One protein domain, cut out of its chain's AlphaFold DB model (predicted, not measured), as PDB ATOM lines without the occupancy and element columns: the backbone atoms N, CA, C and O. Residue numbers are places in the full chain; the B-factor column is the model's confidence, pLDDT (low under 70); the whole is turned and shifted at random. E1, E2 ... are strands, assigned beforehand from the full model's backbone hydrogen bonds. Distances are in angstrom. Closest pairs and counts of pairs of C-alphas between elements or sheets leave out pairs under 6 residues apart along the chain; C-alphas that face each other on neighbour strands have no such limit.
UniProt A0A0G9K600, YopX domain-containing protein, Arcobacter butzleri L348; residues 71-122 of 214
ATOM      1  N   ARG A  71     -21.814 -37.815  21.697       78.75
ATOM      2  CA  ARG A  71     -23.051 -37.357  21.077       78.75
ATOM      3  C   ARG A  71     -22.755 -36.053  20.346       78.75
ATOM      4  O   ARG A  71     -22.087 -35.169  20.882       78.75
ATOM      5  N   GLU A  72     -23.250 -35.939  19.126       87.38
ATOM      6  CA  GLU A  72     -23.162 -34.682  18.406       87.38
ATOM      7  C   GLU A  72     -24.008 -33.635  19.139       87.38
ATOM      8  O   GLU A  72     -25.169 -33.880  19.472       87.38
ATOM      9  N   ILE A  73     -23.418 -32.474  19.414       90.81
ATOM     10  CA  ILE A  73     -24.115 -31.359  20.048       90.81
ATOM     11  C   ILE A  73     -24.448 -30.351  18.956       90.81
ATOM     12  O   ILE A  73     -23.585 -29.608  18.492       90.81
ATOM     13  N   LYS A  74     -25.718 -30.331  18.563       93.50
ATOM     14  CA  LYS A  74     -26.272 -29.374  17.608       93.50
ATOM     15  C   LYS A  74     -27.643 -28.905  18.063       93.50
ATOM     16  O   LYS A  74     -28.352 -29.606  18.789       93.50
ATOM     17  N   PHE A  75     -27.991 -27.716  17.613       96.50
ATOM     18  CA  PHE A  75     -29.216 -27.025  17.956       96.50
ATOM     19  C   PHE A  75     -29.913 -26.566  16.686       96.50
ATOM     20  O   PHE A  75     -29.279 -26.401  15.639       96.50
ATOM     21  N   ARG A  76     -31.217 -26.349  16.803       96.69
ATOM     22  CA  ARG A  76     -32.024 -25.656  15.805       96.69
ATOM     23  C   ARG A  76     -32.755 -24.479  16.431       96.69
ATOM     24  O   ARG A  76     -32.921 -24.457  17.645       96.69
ATOM     25  N   GLY A  77     -33.212 -23.548  15.605       96.31
ATOM     26  CA  GLY A  77     -34.126 -22.479  16.004       96.31
ATOM     27  C   GLY A  77     -34.751 -21.802  14.788       96.31
ATOM     28  O   GLY A  77     -34.196 -21.868  13.693       96.31
ATOM     29  N   ILE A  78     -35.904 -21.170  14.971       96.06
ATOM     30  CA  ILE A  78     -36.584 -20.373  13.946       96.06
ATOM     31  C   ILE A  78     -36.039 -18.937  14.029       96.06
ATOM     32  O   ILE A  78     -36.124 -18.329  15.101       96.06
ATOM     33  N   PRO A  79     -35.479 -18.368  12.945       96.06
ATOM     34  CA  PRO A  79     -34.988 -16.991  12.932       96.06
ATOM     35  C   PRO A  79     -36.073 -15.982  13.320       96.06
ATOM     36  O   PRO A  79     -37.246 -16.178  13.003       96.06
ATOM     37  N   LEU A  80     -35.693 -14.860  13.939       94.06
ATOM     38  CA  LEU A  80     -36.654 -13.814  14.334       94.06
ATOM     39  C   LEU A  80     -37.523 -13.325  13.164       94.06
ATOM     40  O   LEU A  80     -38.728 -13.132  13.321       94.06
ATOM     41  N   PHE A  81     -36.917 -13.184  11.983       91.06
ATOM     42  CA  PHE A  81     -37.568 -12.718  10.754       91.06
ATOM     43  C   PHE A  81     -37.813 -13.842   9.734       91.06
ATOM     44  O   PHE A  81     -38.047 -13.565   8.559       91.06
ATOM     45  N   GLY A  82     -37.717 -15.105  10.158       89.75
ATOM     46  CA  GLY A  82     -37.885 -16.280   9.306       89.75
ATOM     47  C   GLY A  82     -38.939 -17.244   9.842       89.75
ATOM     48  O   GLY A  82     -39.406 -17.120  10.975       89.75
ATOM     49  N   ASN A  83     -39.288 -18.221   9.005       88.31
ATOM     50  CA  ASN A  83     -40.285 -19.245   9.326       88.31
ATOM     51  C   ASN A  83     -39.722 -20.671   9.295       88.31
ATOM     52  O   ASN A  83     -40.407 -21.582   9.731       88.31
ATOM     53  N   GLU A  84     -38.494 -20.863   8.813       93.25
ATOM     54  CA  GLU A  84     -37.866 -22.182   8.691       93.25
ATOM     55  C   GLU A  84     -36.743 -22.349   9.714       93.25
ATOM     56  O   GLU A  84     -36.045 -21.390  10.058       93.25
ATOM     57  N   PHE A  85     -36.530 -23.582  10.173       95.38
ATOM     58  CA  PHE A  85     -35.450 -23.888  11.103       95.38
ATOM     59  C   PHE A  85     -34.064 -23.672  10.487       95.38
ATOM     60  O   PHE A  85     -33.706 -24.223   9.443       95.38
ATOM     61  N   VAL A  86     -33.223 -22.947  11.220       95.69
ATOM     62  CA  VAL A  86     -31.773 -22.957  11.037       95.69
ATOM     63  C   VAL A  86     -31.132 -23.893  12.053       95.69
ATOM     64  O   VAL A  86     -31.649 -24.102  13.143       95.69
ATOM     65  N   PHE A  87     -29.983 -24.454  11.691       96.00
ATOM     66  CA  PHE A  87     -29.292 -25.527  12.409       96.00
ATOM     67  C   PHE A  87     -27.822 -25.158  12.597       96.00
ATOM     68  O   PHE A  87     -27.191 -24.674  11.649       96.00
ATOM     69  N   GLY A  88     -27.275 -25.405  13.786       95.25
ATOM     70  CA  GLY A  88     -25.889 -25.085  14.111       95.25
ATOM     71  C   GLY A  88     -25.579 -25.155  15.606       95.25
ATOM     72  O   GLY A  88     -26.196 -25.911  16.356       95.25
ATOM     73  N   SER A  89     -24.596 -24.371  16.039       96.00
ATOM     74  CA  SER A  89     -24.225 -24.227  17.450       96.00
ATOM     75  C   SER A  89     -25.005 -23.081  18.088       96.00
ATOM     76  O   SER A  89     -25.075 -21.999  17.511       96.00
ATOM     77  N   LEU A  90     -25.555 -23.303  19.282       96.62
ATOM     78  CA  LEU A  90     -26.251 -22.268  20.041       96.62
ATOM     79  C   LEU A  90     -25.255 -21.369  20.780       96.62
ATOM     80  O   LEU A  90     -24.339 -21.858  21.439       96.62
ATOM     81  N   ILE A  91     -25.474 -20.064  20.685       96.38
ATOM     82  CA  ILE A  91     -24.781 -19.014  21.425       96.38
ATOM     83  C   ILE A  91     -25.850 -18.239  22.194       96.38
ATOM     84  O   ILE A  91     -26.847 -17.825  21.601       96.38
ATOM     85  N   ILE A  92     -25.649 -18.077  23.504       95.75
ATOM     86  CA  ILE A  92     -26.520 -17.276  24.369       95.75
ATOM     87  C   ILE A  92     -25.678 -16.147  24.951       95.75
ATOM     88  O   ILE A  92     -24.692 -16.402  25.644       95.75
ATOM     89  N   GLU A  93     -26.069 -14.911  24.668       95.06
ATOM     90  CA  GLU A  93     -25.361 -13.700  25.091       95.06
ATOM     91  C   GLU A  93     -26.343 -12.680  25.661       95.06
ATOM     92  O   GLU A  93     -27.517 -12.666  25.295       95.06
ATOM     93  N   LYS A  94     -25.875 -11.799  26.549       94.81
ATOM     94  CA  LYS A  94     -26.693 -10.688  27.045       94.81
ATOM     95  C   LYS A  94     -26.580  -9.488  26.115       94.81
ATOM     96  O   LYS A  94     -25.470  -9.063  25.803       94.81
ATOM     97  N   ASN A  95     -27.715  -8.922  25.717       89.94
ATOM     98  CA  ASN A  95     -27.743  -7.657  24.991       89.94
ATOM     99  C   ASN A  95     -27.382  -6.474  25.910       89.94
ATOM    100  O   ASN A  95     -27.214  -6.620  27.122       89.94
ATOM    101  N   GLU A  96     -27.314  -5.270  25.338       90.44
ATOM    102  CA  GLU A  96     -27.016  -4.026  26.070       90.44
ATOM    103  C   GLU A  96     -27.999  -3.733  27.218       90.44
ATOM    104  O   GLU A  96     -27.664  -3.016  28.159       90.44
ATOM    105  N   LYS A  97     -29.206  -4.306  27.165       91.31
ATOM    106  CA  LYS A  97     -30.246  -4.184  28.196       91.31
ATOM    107  C   LYS A  97     -30.164  -5.288  29.260       91.31
ATOM    108  O   LYS A  97     -30.933  -5.263  30.216       91.31
ATOM    109  N   GLY A  98     -29.239  -6.239  29.120       91.25
ATOM    110  CA  GLY A  98     -29.061  -7.380  30.019       91.25
ATOM    111  C   GLY A  98     -29.992  -8.570  29.748       91.25
ATOM    112  O   GLY A  98     -30.009  -9.515  30.546       91.25
ATOM    113  N   GLU A  99     -30.746  -8.544  28.650       91.69
ATOM    114  CA  GLU A  99     -31.663  -9.609  28.229       91.69
ATOM    115  C   GLU A  99     -30.914 -10.667  27.413       91.69
ATOM    116  O   GLU A  99     -29.969 -10.346  26.691       91.69
ATOM    117  N   ASP A 100     -31.336 -11.926  27.520       94.75
ATOM    118  CA  ASP A 100     -30.683 -13.025  26.812       94.75
ATOM    119  C   ASP A 100     -31.092 -13.038  25.330       94.75
ATOM    120  O   ASP A 100     -32.273 -13.013  24.984       94.75
ATOM    121  N   THR A 101     -30.095 -13.113  24.457       95.06
ATOM    122  CA  THR A 101     -30.221 -13.244  23.003       95.06
ATOM    123  C   THR A 101     -29.748 -14.627  22.586       95.06
ATOM    124  O   THR A 101     -28.765 -15.144  23.117       95.06
ATOM    125  N   TYR A 102     -30.467 -15.243  21.650       96.88
ATOM    126  CA  TYR A 102     -30.241 -16.622  21.230       96.88
ATOM    127  C   TYR A 102     -29.830 -16.613  19.767       96.88
ATOM    128  O   TYR A 102     -30.590 -16.181  18.903       96.88
ATOM    129  N   THR A 103     -28.624 -17.092  19.481       97.00
ATOM    130  CA  THR A 103     -28.066 -17.093  18.128       97.00
ATOM    131  C   THR A 103     -27.639 -18.494  17.719       97.00
ATOM    132  O   THR A 103     -26.901 -19.170  18.435       97.00
ATOM    133  N   ILE A 104     -28.057 -18.927  16.531       97.38
ATOM    134  CA  ILE A 104     -27.547 -20.138  15.890       97.38
ATOM    135  C   ILE A 104     -26.387 -19.755  14.973       97.38
ATOM    136  O   ILE A 104     -26.551 -19.043  13.981       97.38
ATOM    137  N   ARG A 105     -25.197 -20.258  15.302       96.06
ATOM    138  CA  ARG A 105     -23.986 -20.143  14.489       96.06
ATOM    139  C   ARG A 105     -23.861 -21.357  13.574       96.06
ATOM    140  O   ARG A 105     -23.735 -22.486  14.049       96.06
ATOM    141  N   ARG A 106     -23.826 -21.124  12.264       94.06
ATOM    142  CA  ARG A 106     -23.639 -22.158  11.234       94.06
ATOM    143  C   ARG A 106     -22.315 -21.939  10.510       94.06
ATOM    144  O   ARG A 106     -21.990 -20.811  10.150       94.06
ATOM    145  N   TYR A 107     -21.564 -23.016  10.294       89.69
ATOM    146  CA  TYR A 107     -20.381 -23.010   9.436       89.69
ATOM    147  C   TYR A 107     -20.663 -23.826   8.182       89.69
ATOM    148  O   TYR A 107     -20.947 -25.017   8.274       89.69
ATOM    149  N   GLU A 108     -20.584 -23.188   7.022       89.62
ATOM    150  CA  GLU A 108     -20.886 -23.819   5.743       89.62
ATOM    151  C   GLU A 108     -19.986 -23.230   4.656       89.62
ATOM    152  O   GLU A 108     -19.825 -22.013   4.558       89.62
ATOM    153  N   ASN A 109     -19.359 -24.091   3.848       89.75
ATOM    154  CA  ASN A 109     -18.513 -23.690   2.717       89.75
ATOM    155  C   ASN A 109     -17.439 -22.640   3.067       89.75
ATOM    156  O   ASN A 109     -17.200 -21.695   2.314       89.75
ATOM    157  N   GLY A 110     -16.804 -22.770   4.236       90.00
ATOM    158  CA  GLY A 110     -15.766 -21.835   4.676       90.00
ATOM    159  C   GLY A 110     -16.283 -20.536   5.301       90.00
ATOM    160  O   GLY A 110     -15.474 -19.732   5.764       90.00
ATOM    161  N   LYS A 111     -17.602 -20.315   5.339       92.06
ATOM    162  CA  LYS A 111     -18.230 -19.101   5.870       92.06
ATOM    163  C   LYS A 111     -18.958 -19.387   7.176       92.06
ATOM    164  O   LYS A 111     -19.554 -20.445   7.357       92.06
ATOM    165  N   VAL A 112     -18.906 -18.415   8.083       93.44
ATOM    166  CA  VAL A 112     -19.678 -18.425   9.327       93.44
ATOM    167  C   VAL A 112     -20.885 -17.512   9.146       93.44
ATOM    168  O   VAL A 112     -20.728 -16.351   8.772       93.44
ATOM    169  N   SER A 113     -22.071 -18.030   9.443       94.19
ATOM    170  CA  SER A 113     -23.321 -17.274   9.491       94.19
ATOM    171  C   SER A 113     -23.890 -17.302  10.904       94.19
ATOM    172  O   SER A 113     -23.762 -18.305  11.611       94.19
ATOM    173  N   TYR A 114     -24.521 -16.201  11.297       94.81
ATOM    174  CA  TYR A 114     -25.175 -16.032  12.588       94.81
ATOM    175  C   TYR A 114     -26.642 -15.712  12.341       94.81
ATOM    176  O   TYR A 114     -26.956 -14.835  11.536       94.81
ATOM    177  N   PHE A 115     -27.519 -16.432  13.022       95.38
ATOM    178  CA  PHE A 115     -28.958 -16.248  12.928       95.38
ATOM    179  C   PHE A 115     -29.500 -16.012  14.328       95.38
ATOM    180  O   PHE A 115     -29.467 -16.927  15.147       95.38
ATOM    181  N   GLU A 116     -29.985 -14.807  14.604       96.06
ATOM    182  CA  GLU A 116     -30.750 -14.558  15.821       96.06
ATOM    183  C   GLU A 116     -32.101 -15.278  15.705       96.06
ATOM    184  O   GLU A 116     -32.809 -15.144  14.698       96.06
ATOM    185  N   VAL A 117     -32.425 -16.097  16.702       96.81
ATOM    186  CA  VAL A 117     -33.583 -16.994  16.695       96.81
ATOM    187  C   VAL A 117     -34.529 -16.693  17.847       96.81
ATOM    188  O   VAL A 117     -34.140 -16.148  18.879       96.81
ATOM    189  N   LYS A 118     -35.788 -17.090  17.672       95.31
ATOM    190  CA  LYS A 118     -36.816 -17.030  18.710       95.31
ATOM    191  C   LYS A 118     -36.430 -17.982  19.852       95.31
ATOM    192  O   LYS A 118     -36.297 -19.182  19.569       95.31
ATOM    193  N   PRO A 119     -36.247 -17.504  21.097       94.25
ATOM    194  CA  PRO A 119     -35.786 -18.327  22.217       94.25
ATOM    195  C   PRO A 119     -36.620 -19.593  22.425       94.25
ATOM    196  O   PRO A 119     -36.076 -20.672  22.640       94.25
ATOM    197  N   GLU A 120     -37.940 -19.478  22.290       92.50
ATOM    198  CA  GLU A 120     -38.888 -20.572  22.470       92.50
ATOM    199  C   GLU A 120     -38.747 -21.672  21.422       92.50
ATOM    200  O   GLU A 120     -39.098 -22.802  21.703       92.50
ATOM    201  N   SER A 121     -38.218 -21.368  20.235       94.38
ATOM    202  CA  SER A 121     -38.053 -22.341  19.147       94.38
ATOM    203  C   SER A 121     -36.736 -23.119  19.214       94.38
ATOM    204  O   SER A 121     -36.481 -23.986  18.372       94.38
ATOM    205  N   VAL A 122     -35.868 -22.782  20.172       95.81
ATOM    206  CA  VAL A 122     -34.561 -23.416  20.313       95.81
ATOM    207  C   VAL A 122     -34.749 -24.860  20.761       95.81
ATOM    208  O   VAL A 122     -35.313 -25.123  21.816       95.81
TER     209      VAL A 122
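What this domain is: This is residues 71 to 122 of the 214 residues of the protein "YopX domain-containing protein" of Arcobacter butzleri L348 (UniProt A0A0G9K600). A short strand, E1, pairs with the first part of E2, which bends sharply and runs on beside E3, with E4 on E3's far side: one strongly twisted sheet of four strands. The printed part has 52 residues, 27 of them in four named strands, which along the chain and across the sheet run E1, E2, E3, E4 as a meander, each strand the antiparallel neighbour of the one before. The class is all strand, with no named helix. The whole is compact, radius of gyration of the C-alphas 11.2 A, spanning 34 by 24 by 21 A.

How they stand to each other: E1, residues 75 to 77, and E2, residues 86 to 94, form a hairpin; N 75 and O 88 are within hydrogen-bond range at 2.8 A. E2 bends by 78 degrees at residue 89, and its residues 89 to 94 pair with E3, residues 100 to 108, a hairpin with N 91 and O 103 at 2.8 A. E3 and E4, residues 111 to 116, form a hairpin, N 106 and O 113 at 2.9 A. The edge strands E1 and E4 are apart.

Where its parts are: E1 begins at C-alpha 75 (-29.216, -27.025, 17.956) and is 7.0 A long; E2 is 20.8 A, E3 25.6 A. E4, 16.6 A, ends at C-alpha 116 (-30.750, -14.558, 15.821).

The domain as a whole: The farthest C-alphas, Arg 71 and Lys 97, are 34.7 A apart. The printed part has no cut and no long link; no printed residue is under 70 in pLDDT.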